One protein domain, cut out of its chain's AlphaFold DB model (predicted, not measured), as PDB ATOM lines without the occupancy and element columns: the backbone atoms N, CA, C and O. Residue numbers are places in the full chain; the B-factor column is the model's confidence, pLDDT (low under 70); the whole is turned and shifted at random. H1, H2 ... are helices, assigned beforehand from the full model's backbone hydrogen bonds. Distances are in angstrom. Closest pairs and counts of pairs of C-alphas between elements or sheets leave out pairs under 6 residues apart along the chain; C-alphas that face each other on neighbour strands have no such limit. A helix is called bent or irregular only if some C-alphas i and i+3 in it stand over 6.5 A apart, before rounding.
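This is residues 75 to 151 of the 708 residues of the protein "PMD domain-containing protein" of Arabis alpina (UniProt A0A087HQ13). Four helices make a small cluster in which H4 sits between the longest helix, H1, and H3, crossing both at steep angles. The short H2 packs on H3 as the other half of a helical hairpin, near the last residues of H1 and away from H4. The printed part has 77 residues, with four named helices in the order H1, H2, H3, H4 and no named strand; the class is all helix. The whole is compact, with a radius of gyration of the C-alphas of 11.6 A and spans of 32 by 24 by 18 A.

H1, residues 80 to 95, is 23.1 A from first to last C-alpha, from (177.965, 223.142, 238.163) to (182.309, 245.438, 233.929). H4, residues 136 to 146, is 15.9 A long and ends with C-alpha 146 at (188.709, 224.652, 227.859). It is irregular: C-alphas 137 and 140 are 7.3 A apart. H3, residues 112 to 125, is 18.7 A long; it is neither bent nor irregular, but only just, with C-alphas 122 and 125 6.4 A apart. H2, residues 99 to 104, is 8.9 A long.

H1 touches H4 at a steep tilt of 45 degrees, opposite ways; their closest C-alphas, those of Val 86 and Phe 139, are 6.0 A apart. H4 also touches H3, with 16 pairs of C-alphas within 8 A, the closest those of Leu 117 and Ala 142 at 5.1 A. These two run opposite ways at a steep tilt of 58 degrees. H1 and H3 are close but not clearly touching, with the C-alphas of Leu 89 and Ala 115 closest at 7.1 A; their steep tilt of 69 degrees is only just short of about perpendicular. H2 and H3 form a hairpin and touch at a shallow tilt of 12 degrees, opposite ways, the C-alphas of Ile 103 and Ala 115 being closest at 6.9 A. H2 is close to H1 but not clearly touching, with the C-alphas of Arg 93 and Trp 102 closest at 7.5 A, and it is apart from H4. The helix packing is mostly crossed, but only just: of 3 touching pairs, 1 is at a shallow tilt. Every O i to N i+4 pair is within hydrogen-bond range in H1, H2 and H3; in H4, 5 of 7 are.

The two C-alphas farthest apart, those of Arg 79 and Gln 130, are 33.0 A apart. The printed part, residues 75 to 151, has no cut. The link from H1 to H2 is tight, with 3 residues; those from H2 to H3, with 7, and from H3 to H4, with 10, are short. The model's mean pLDDT over the printed part is 87.8, and residues 96 to 97 and 129 to 132 are under 70.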
ATOM      1  N   VAL A  75     174.851 222.359 222.928       90.56
ATOM      2  CA  VAL A  75     174.738 221.413 224.060       90.56
ATOM      3  C   VAL A  75     174.877 222.174 225.396       90.56
ATOM      4  O   VAL A  75     175.870 222.895 225.566       90.56
ATOM      5  N   PRO A  76     173.918 222.028 226.339       88.00
ATOM      6  CA  PRO A  76     173.964 222.682 227.647       88.00
ATOM      7  C   PRO A  76     175.166 222.271 228.506       88.00
ATOM      8  O   PRO A  76     175.757 221.211 228.326       88.00
ATOM      9  N   LEU A  77     175.492 223.092 229.507       91.38
ATOM     10  CA  LEU A  77     176.520 222.766 230.497       91.38
ATOM     11  C   LEU A  77     175.972 221.797 231.550       91.38
ATOM     12  O   LEU A  77     175.049 222.138 232.291       91.38
ATOM     13  N   GLU A  78     176.547 220.603 231.642       85.00
ATOM     14  CA  GLU A  78     176.100 219.573 232.591       85.00
ATOM     15  C   GLU A  78     176.610 219.817 234.021       85.00
ATOM     16  O   GLU A  78     175.878 219.609 234.983       85.00
ATOM     17  N   ARG A  79     177.854 220.293 234.172       91.12
ATOM     18  CA  ARG A  79     178.521 220.453 235.478       91.12
ATOM     19  C   ARG A  79     178.323 221.845 236.076       91.12
ATOM     20  O   ARG A  79     178.418 222.839 235.358       91.12
ATOM     21  N   LEU A  80     178.137 221.901 237.398       92.75
ATOM     22  CA  LEU A  80     177.965 223.142 238.163       92.75
ATOM     23  C   LEU A  80     179.171 224.088 238.016       92.75
ATOM     24  O   LEU A  80     178.989 225.214 237.573       92.75
ATOM     25  N   GLU A  81     180.390 223.579 238.214       93.69
ATOM     26  CA  GLU A  81     181.675 224.278 237.988       93.69
ATOM     27  C   GLU A  81     181.729 225.029 236.641       93.69
ATOM     28  O   GLU A  81     182.197 226.164 236.540       93.69
ATOM     29  N   MET A  82     181.205 224.416 235.572       94.44
ATOM     30  CA  MET A  82     181.203 225.023 234.237       94.44
ATOM     31  C   MET A  82     180.192 226.175 234.135       94.44
ATOM     32  O   MET A  82     180.426 227.121 233.384       94.44
ATOM     33  N   ARG A  83     179.083 226.119 234.886       95.19
ATOM     34  CA  ARG A  83     178.077 227.190 234.973       95.19
ATOM     35  C   ARG A  83     178.594 228.355 235.812       95.19
ATOM     36  O   ARG A  83     178.572 229.479 235.326       95.19
ATOM     37  N   GLU A  84     179.175 228.075 236.976       95.69
ATOM     38  CA  GLU A  84     179.849 229.064 237.833       95.69
ATOM     39  C   GLU A  84     180.958 229.810 237.070       95.69
ATOM     40  O   GLU A  84     181.091 231.031 237.173       95.69
ATOM     41  N   THR A  85     181.708 229.093 236.222       96.06
ATOM     42  CA  THR A  85     182.702 229.684 235.313       96.06
ATOM     43  C   THR A  85     182.061 230.644 234.302       96.06
ATOM     44  O   THR A  85     182.552 231.757 234.120       96.06
ATOM     45  N   VAL A  86     180.944 230.264 233.664       95.75
ATOM     46  CA  VAL A  86     180.195 231.160 232.755       95.75
ATOM     47  C   VAL A  86     179.633 232.378 233.489       95.75
ATOM     48  O   VAL A  86     179.690 233.480 232.953       95.75
ATOM     49  N   GLU A  87     179.148 232.222 234.717       94.62
ATOM     50  CA  GLU A  87     178.669 233.339 235.536       94.62
ATOM     51  C   GLU A  87     179.803 234.295 235.928       94.62
ATOM     52  O   GLU A  87     179.623 235.511 235.868       94.62
ATOM     53  N   LYS A  88     180.992 233.778 236.273       94.31
ATOM     54  CA  LYS A  88     182.190 234.597 236.533       94.31
ATOM     55  C   LYS A  88     182.600 235.391 235.287       94.31
ATOM     56  O   LYS A  88     182.846 236.592 235.391       94.31
ATOM     57  N   LEU A  89     182.604 234.744 234.119       93.88
ATOM     58  CA  LEU A  89     182.849 235.391 232.826       93.88
ATOM     59  C   LEU A  89     181.799 236.475 232.521       93.88
ATOM     60  O   LEU A  89     182.160 237.553 232.055       93.88
ATOM     61  N   GLU A  90     180.511 236.231 232.785       91.56
ATOM     62  CA  GLU A  90     179.443 237.201 232.492       91.56
ATOM     63  C   GLU A  90     179.464 238.397 233.450       91.56
ATOM     64  O   GLU A  90     179.301 239.519 232.981       91.56
ATOM     65  N   ARG A  91     179.761 238.213 234.747       89.88
ATOM     66  CA  ARG A  91     179.973 239.342 235.681       89.88
ATOM     67  C   ARG A  91     181.058 240.291 235.162       89.88
ATOM     68  O   ARG A  91     180.808 241.478 234.976       89.88
ATOM     69  N   GLN A  92     182.217 239.742 234.802       87.81
ATOM     70  CA  GLN A  92     183.326 240.513 234.230       87.81
ATOM     71  C   GLN A  92     182.995 241.136 232.863       87.81
ATOM     72  O   GLN A  92     183.488 242.214 232.537       87.81
ATOM     73  N   ARG A  93     182.112 240.519 232.069       85.50
ATOM     74  CA  ARG A  93     181.625 241.084 230.799       85.50
ATOM     75  C   ARG A  93     180.783 242.349 231.007       85.50
ATOM     76  O   ARG A  93     180.825 243.242 230.163       85.50
ATOM     77  N   GLN A  94     180.015 242.431 232.096       80.06
ATOM     78  CA  GLN A  94     179.242 243.634 232.435       80.06
ATOM     79  C   GLN A  94     180.159 244.788 232.873       80.06
ATOM     80  O   GLN A  94     179.888 245.943 232.555       80.06
ATOM     81  N   GLU A  95     181.275 244.471 233.533       74.81
ATOM     82  CA  GLU A  95     182.309 245.438 233.929       74.81
ATOM     83  C   GLU A  95     183.208 245.858 232.747       74.81
ATOM     84  O   GLU A  95     183.677 246.997 232.695       74.81
ATOM     85  N   SER A  96     183.430 244.972 231.764       68.38
ATOM     86  CA  SER A  96     184.299 245.233 230.611       68.38
ATOM     87  C   SER A  96     183.769 244.699 229.276       68.38
ATOM     88  O   SER A  96     183.788 243.504 228.978       68.38
ATOM     89  N   LEU A  97     183.400 245.635 228.395       65.94
ATOM     90  CA  LEU A  97     182.966 245.351 227.020       65.94
ATOM     91  C   LEU A  97     184.102 245.405 225.978       65.94
ATOM     92  O   LEU A  97     183.866 245.090 224.812       65.94
ATOM     93  N   LYS A  98     185.323 245.820 226.357       72.19
ATOM     94  CA  LYS A  98     186.454 246.028 225.430       72.19
ATOM     95  C   LYS A  98     187.486 244.904 225.541       72.19
ATOM     96  O   LYS A  98     188.083 244.721 226.597       72.19
ATOM     97  N   GLN A  99     187.811 244.266 224.413       70.81
ATOM     98  CA  GLN A  99     188.817 243.194 224.275       70.81
ATOM     99  C   GLN A  99     190.109 243.366 225.103       70.81
ATOM    100  O   GLN A  99     190.570 242.403 225.709       70.81
ATOM    101  N   VAL A 100     190.713 244.560 225.109       73.31
ATOM    102  CA  VAL A 100     191.977 244.804 225.834       73.31
ATOM    103  C   VAL A 100     191.773 244.708 227.347       73.31
ATOM    104  O   VAL A 100     192.568 244.070 228.028       73.31
ATOM    105  N   SER A 101     190.689 245.302 227.850       81.12
ATOM    106  CA  SER A 101     190.359 245.296 229.277       81.12
ATOM    107  C   SER A 101     189.883 243.915 229.746       81.12
ATOM    108  O   SER A 101     190.199 243.526 230.867       81.12
ATOM    109  N   TRP A 102     189.230 243.148 228.868       88.06
ATOM    110  CA  TRP A 102     188.858 241.757 229.126       88.06
ATOM    111  C   TRP A 102     190.056 240.843 229.384       88.06
ATOM    112  O   TRP A 102     190.052 240.128 230.371       88.06
ATOM    113  N   ILE A 103     191.102 240.839 228.544       84.69
ATOM    114  CA  ILE A 103     192.260 239.964 228.832       84.69
ATOM    115  C   ILE A 103     192.899 240.367 230.165       84.69
ATOM    116  O   ILE A 103     193.236 239.501 230.966       84.69
ATOM    117  N   SER A 104     193.039 241.674 230.422       85.75
ATOM    118  CA  SER A 104     193.683 242.158 231.646       85.75
ATOM    119  C   SER A 104     192.942 241.803 232.937       85.75
ATOM    120  O   SER A 104     193.591 241.756 233.974       85.75
ATOM    121  N   SER A 105     191.629 241.535 232.901       86.94
ATOM    122  CA  SER A 105     190.864 241.154 234.098       86.94
ATOM    123  C   SER A 105     191.014 239.680 234.497       86.94
ATOM    124  O   SER A 105     190.539 239.301 235.561       86.94
ATOM    125  N   PHE A 106     191.671 238.851 233.674       89.56
ATOM    126  CA  PHE A 106     191.908 237.428 233.959       89.56
ATOM    127  C   PHE A 106     193.391 237.032 233.937       89.56
ATOM    128  O   PHE A 106     193.703 235.847 233.889       89.56
ATOM    129  N   VAL A 107     194.320 237.995 233.946       86.31
ATOM    130  CA  VAL A 107     195.755 237.687 234.068       86.31
ATOM    131  C   VAL A 107     196.004 237.021 235.421       86.31
ATOM    132  O   VAL A 107     195.572 237.542 236.446       86.31
ATOM    133  N   ASP A 108     196.678 235.871 235.399       85.69
ATOM    134  CA  ASP A 108     196.934 235.006 236.560       85.69
ATOM    135  C   ASP A 108     195.663 234.467 237.270       85.69
ATOM    136  O   ASP A 108     195.750 233.906 238.363       85.69
ATOM    137  N   ASP A 109     194.484 234.569 236.640       90.19
ATOM    138  CA  ASP A 109     193.235 233.963 237.120       90.19
ATOM    139  C   ASP A 109     193.099 232.507 236.633       90.19
ATOM    140  O   ASP A 109     193.456 232.168 235.502       90.19
ATOM    141  N   GLU A 110     192.511 231.636 237.458       91.12
ATOM    142  CA  GLU A 110     192.243 230.228 237.124       91.12
ATOM    143  C   GLU A 110     191.459 230.040 235.810       91.12
ATOM    144  O   GLU A 110     191.623 229.015 235.145       91.12
ATOM    145  N   ILE A 111     190.648 231.031 235.409       94.31
ATOM    146  CA  ILE A 111     189.849 231.013 234.174       94.31
ATOM    147  C   ILE A 111     190.431 231.874 233.030       94.31
ATOM    148  O   ILE A 111     189.719 232.169 232.064       94.31
ATOM    149  N   GLU A 112     191.726 232.239 233.069       94.50
ATOM    150  CA  GLU A 112     192.436 232.924 231.962       94.50
ATOM    151  C   GLU A 112     192.247 232.180 230.624       94.50
ATOM    152  O   GLU A 112     192.081 232.780 229.557       94.50
ATOM    153  N   HIS A 113     192.235 230.845 230.664       95.25
ATOM    154  CA  HIS A 113     192.104 230.008 229.476       95.25
ATOM    155  C   HIS A 113     190.717 230.091 228.834       95.25
ATOM    156  O   HIS A 113     190.606 230.244 227.614       95.25
ATOM    157  N   GLU A 114     189.668 230.053 229.642       96.50
ATOM    158  CA  GLU A 114     188.288 230.254 229.235       96.50
ATOM    159  C   GLU A 114     188.095 231.667 228.682       96.50
ATOM    160  O   GLU A 114     187.542 231.819 227.592       96.50
ATOM    161  N   ALA A 115     188.622 232.689 229.362       94.81
ATOM    162  CA  ALA A 115     188.570 234.076 228.911       94.81
ATOM    163  C   ALA A 115     189.293 234.288 227.566       94.81
ATOM    164  O   ALA A 115     188.774 234.975 226.677       94.81
ATOM    165  N   PHE A 116     190.451 233.650 227.367       94.81
ATOM    166  CA  PHE A 116     191.156 233.616 226.084       94.81
ATOM    167  C   PHE A 116     190.322 232.940 224.985       94.81
ATOM    168  O   PHE A 116     190.246 233.456 223.869       94.81
ATOM    169  N   LEU A 117     189.673 231.806 225.279       96.44
ATOM    170  CA  LEU A 117     188.839 231.095 224.303       96.44
ATOM    171  C   LEU A 117     187.554 231.859 223.965       96.44
ATOM    172  O   LEU A 117     187.192 231.914 222.792       96.44
ATOM    173  N   VAL A 118     186.910 232.510 224.940       95.19
ATOM    174  CA  VAL A 118     185.793 233.446 224.719       95.19
ATOM    175  C   VAL A 118     186.203 234.536 223.735       95.19
ATOM    176  O   VAL A 118     185.473 234.830 222.783       95.19
ATOM    177  N   LEU A 119     187.382 235.126 223.940       92.06
ATOM    178  CA  LEU A 119     187.879 236.192 223.087       92.06
ATOM    179  C   LEU A 119     188.235 235.685 221.686       92.06
ATOM    180  O   LEU A 119     187.905 236.344 220.699       92.06
ATOM    181  N   TRP A 120     188.877 234.521 221.581       93.69
ATOM    182  CA  TRP A 120     189.198 233.896 220.299       93.69
ATOM    183  C   TRP A 120     187.927 233.578 219.499       93.69
ATOM    184  O   TRP A 120     187.825 233.962 218.333       93.69
ATOM    185  N   LEU A 121     186.922 232.970 220.140       94.19
ATOM    186  CA  LEU A 121     185.618 232.710 219.531       94.19
ATOM    187  C   LEU A 121     184.944 234.018 219.084       94.19
ATOM    188  O   LEU A 121     184.548 234.121 217.924       94.19
ATOM    189  N   SER A 122     184.896 235.037 219.950       90.62
ATOM    190  CA  SER A 122     184.249 236.333 219.666       90.62
ATOM    191  C   SER A 122     184.953 237.184 218.599       90.62
ATOM    192  O   SER A 122     184.348 238.128 218.111       90.62
ATOM    193  N   ASN A 123     186.213 236.905 218.239       86.38
ATOM    194  CA  ASN A 123     186.974 237.721 217.272       86.38
ATOM    195  C   ASN A 123     187.406 236.975 216.001       86.38
ATOM    196  O   ASN A 123     187.780 237.624 215.025       86.38
ATOM    197  N   PHE A 124     187.358 235.638 215.977       88.38
ATOM    198  CA  PHE A 124     187.838 234.847 214.832       88.38
ATOM    199  C   PHE A 124     186.908 233.715 214.380       88.38
ATOM    200  O   PHE A 124     187.167 233.133 213.327       88.38
ATOM    201  N   VAL A 125     185.873 233.373 215.157       91.62
ATOM    202  CA  VAL A 125     184.988 232.226 214.869       91.62
ATOM    203  C   VAL A 125     183.533 232.665 214.702       91.62
ATOM    204  O   VAL A 125     182.899 232.305 213.716       91.62
ATOM    205  N   PHE A 126     183.036 233.484 215.633       89.19
ATOM    206  CA  PHE A 126     181.705 234.095 215.611       89.19
ATOM    207  C   PHE A 126     181.731 235.608 215.948       89.19
ATOM    208  O   PHE A 126     181.093 236.013 216.927       89.19
ATOM    209  N   PRO A 127     182.479 236.464 215.216       81.12
ATOM    210  CA  PRO A 127     182.422 237.907 215.448       81.12
ATOM    211  C   PRO A 127     181.029 238.517 215.334       81.12
ATOM    212  O   PRO A 127     180.274 238.232 214.408       81.12
ATOM    213  N   VAL A 128     180.731 239.416 216.270       70.19
ATOM    214  CA  VAL A 128     179.516 240.234 216.280       70.19
ATOM    215  C   VAL A 128     179.838 241.598 215.669       70.19
ATOM    216  O   VAL A 128     180.906 242.163 215.906       70.19
ATOM    217  N   SER A 129     178.920 242.119 214.857       59.59
ATOM    218  CA  SER A 129     179.104 243.370 214.122       59.59
ATOM    219  C   SER A 129     179.346 244.575 215.042       59.59
ATOM    220  O   SER A 129     178.493 244.921 215.854       59.59
ATOM    221  N   GLN A 130     180.475 245.251 214.803       52.59
ATOM    222  CA  GLN A 130     180.914 246.527 215.390       52.59
ATOM    223  C   GLN A 130     181.247 246.516 216.907       52.59
ATOM    224  O   GLN A 130     180.720 245.757 217.716       52.59
ATOM    225  N   ASN A 131     182.191 247.389 217.283       52.12
ATOM    226  CA  ASN A 131     182.650 247.688 218.654       52.12
ATOM    227  C   ASN A 131     183.453 246.617 219.428       52.12
ATOM    228  O   ASN A 131     183.586 246.739 220.644       52.12
ATOM    229  N   SER A 132     184.049 245.620 218.757       58.31
ATOM    230  CA  SER A 132     184.969 244.631 219.376       58.31
ATOM    231  C   SER A 132     184.396 243.946 220.628       58.31
ATOM    232  O   SER A 132     185.125 243.643 221.580       58.31
ATOM    233  N   SER A 133     183.073 243.770 220.641       73.56
ATOM    234  CA  SER A 133     182.331 243.344 221.818       73.56
ATOM    235  C   SER A 133     182.395 241.834 222.010       73.56
ATOM    236  O   SER A 133     182.475 241.045 221.066       73.56
ATOM    237  N   ILE A 134     182.366 241.425 223.271       85.12
ATOM    238  CA  ILE A 134     182.474 240.022 223.651       85.12
ATOM    239  C   ILE A 134     181.086 239.384 223.620       85.12
ATOM    240  O   ILE A 134     180.128 239.914 224.191       85.12
ATOM    241  N   SER A 135     180.965 238.253 222.924       86.19
ATOM    242  CA  SER A 135     179.678 237.605 222.676       86.19
ATOM    243  C   SER A 135     179.324 236.642 223.807       86.19
ATOM    244  O   SER A 135     179.969 235.610 223.969       86.19
ATOM    245  N   LYS A 136     178.253 236.919 224.563       89.25
ATOM    246  CA  LYS A 136     177.774 235.998 225.614       89.25
ATOM    247  C   LYS A 136     177.442 234.598 225.071       89.25
ATOM    248  O   LYS A 136     177.611 233.595 225.757       89.25
ATOM    249  N   CYS A 137     177.035 234.511 223.801       90.12
ATOM    250  CA  CYS A 137     176.645 233.259 223.151       90.12
ATOM    251  C   CYS A 137     177.804 232.258 223.004       90.12
ATOM    252  O   CYS A 137     177.552 231.068 222.832       90.12
ATOM    253  N   VAL A 138     179.066 232.706 223.081       93.50
ATOM    254  CA  VAL A 138     180.230 231.812 222.964       93.50
ATOM    255  C   VAL A 138     180.748 231.298 224.311       93.50
ATOM    256  O   VAL A 138     181.672 230.487 224.326       93.50
ATOM    257  N   PHE A 139     180.170 231.717 225.444       95.12
ATOM    258  CA  PHE A 139     180.698 231.383 226.773       95.12
ATOM    259  C   PHE A 139     180.586 229.881 227.088       95.12
ATOM    260  O   PHE A 139     181.611 229.282 227.417       95.12
ATOM    261  N   PRO A 140     179.429 229.209 226.888       96.12
ATOM    262  CA  PRO A 140     179.341 227.759 227.079       96.12
ATOM    263  C   PRO A 140     180.293 226.981 226.160       96.12
ATOM    264  O   PRO A 140     180.873 225.978 226.571       96.12
ATOM    265  N   ILE A 141     180.493 227.471 224.930       96.81
ATOM    266  CA  ILE A 141     181.410 226.882 223.945       96.81
ATOM    267  C   ILE A 141     182.856 226.989 224.452       96.81
ATOM    268  O   ILE A 141     183.574 225.992 224.464       96.81
ATOM    269  N   ALA A 142     183.280 228.167 224.921       97.44
ATOM    270  CA  ALA A 142     184.623 228.403 225.446       97.44
ATOM    271  C   ALA A 142     184.957 227.498 226.641       97.44
ATOM    272  O   ALA A 142     186.006 226.855 226.639       97.44
ATOM    273  N   VAL A 143     184.054 227.389 227.622       97.75
ATOM    274  CA  VAL A 143     184.262 226.558 228.824       97.75
ATOM    275  C   VAL A 143     184.345 225.066 228.468       97.75
ATOM    276  O   VAL A 143     185.205 224.343 228.974       97.75
ATOM    277  N   ARG A 144     183.517 224.592 227.530       97.44
ATOM    278  CA  ARG A 144     183.570 223.209 227.021       97.44
ATOM    279  C   ARG A 144     184.877 222.906 226.279       97.44
ATOM    280  O   ARG A 144     185.542 221.910 226.580       97.44
ATOM    281  N   LEU A 145     185.315 223.807 225.398       97.62
ATOM    282  CA  LEU A 145     186.622 223.720 224.733       97.62
ATOM    283  C   LEU A 145     187.790 223.763 225.739       97.62
ATOM    284  O   LEU A 145     188.758 223.018 225.578       97.62
ATOM    285  N   ALA A 146     187.692 224.562 226.808       96.81
ATOM    286  CA  ALA A 146     188.709 224.652 227.859       96.81
ATOM    287  C   ALA A 146     188.867 223.349 228.658       96.81
ATOM    288  O   ALA A 146     189.972 223.015 229.083       96.81
ATOM    289  N   ARG A 147     187.789 222.569 228.820       95.56
ATOM    290  CA  ARG A 147     187.821 221.209 229.399       95.56
ATOM    291  C   ARG A 147     188.238 220.128 228.379       95.56
ATOM    292  O   ARG A 147     188.308 218.938 228.708       95.56
ATOM    293  N   GLY A 148     188.578 220.526 227.151       95.81
ATOM    294  CA  GLY A 148     189.068 219.639 226.100       95.81
ATOM    295  C   GLY A 148     187.970 218.840 225.398       95.81
ATOM    296  O   GLY A 148     188.247 217.738 224.927       95.81
ATOM    297  N   GLU A 149     186.732 219.337 225.383       96.44
ATOM    298  CA  GLU A 149     185.635 218.742 224.619       96.44
ATOM    299  C   GLU A 149     185.789 219.064 223.122       96.44
ATOM    300  O   GLU A 149     186.072 220.205 222.756       96.44
ATOM    301  N   LYS A 150     185.612 218.070 222.244       95.81
ATOM    302  CA  LYS A 150     185.671 218.260 220.787       95.81
ATOM    303  C   LYS A 150     184.305 218.706 220.268       95.81
ATOM    304  O   LYS A 150     183.375 217.903 220.232       95.81
ATOM    305  N   ILE A 151     184.206 219.961 219.835       96.38
ATOM    306  CA  ILE A 151     182.976 220.571 219.306       96.38
ATOM    307  C   ILE A 151     183.059 220.665 217.777       96.38
ATOM    308  O   ILE A 151     184.093 221.049 217.226       96.38
TER     309      ILE A 151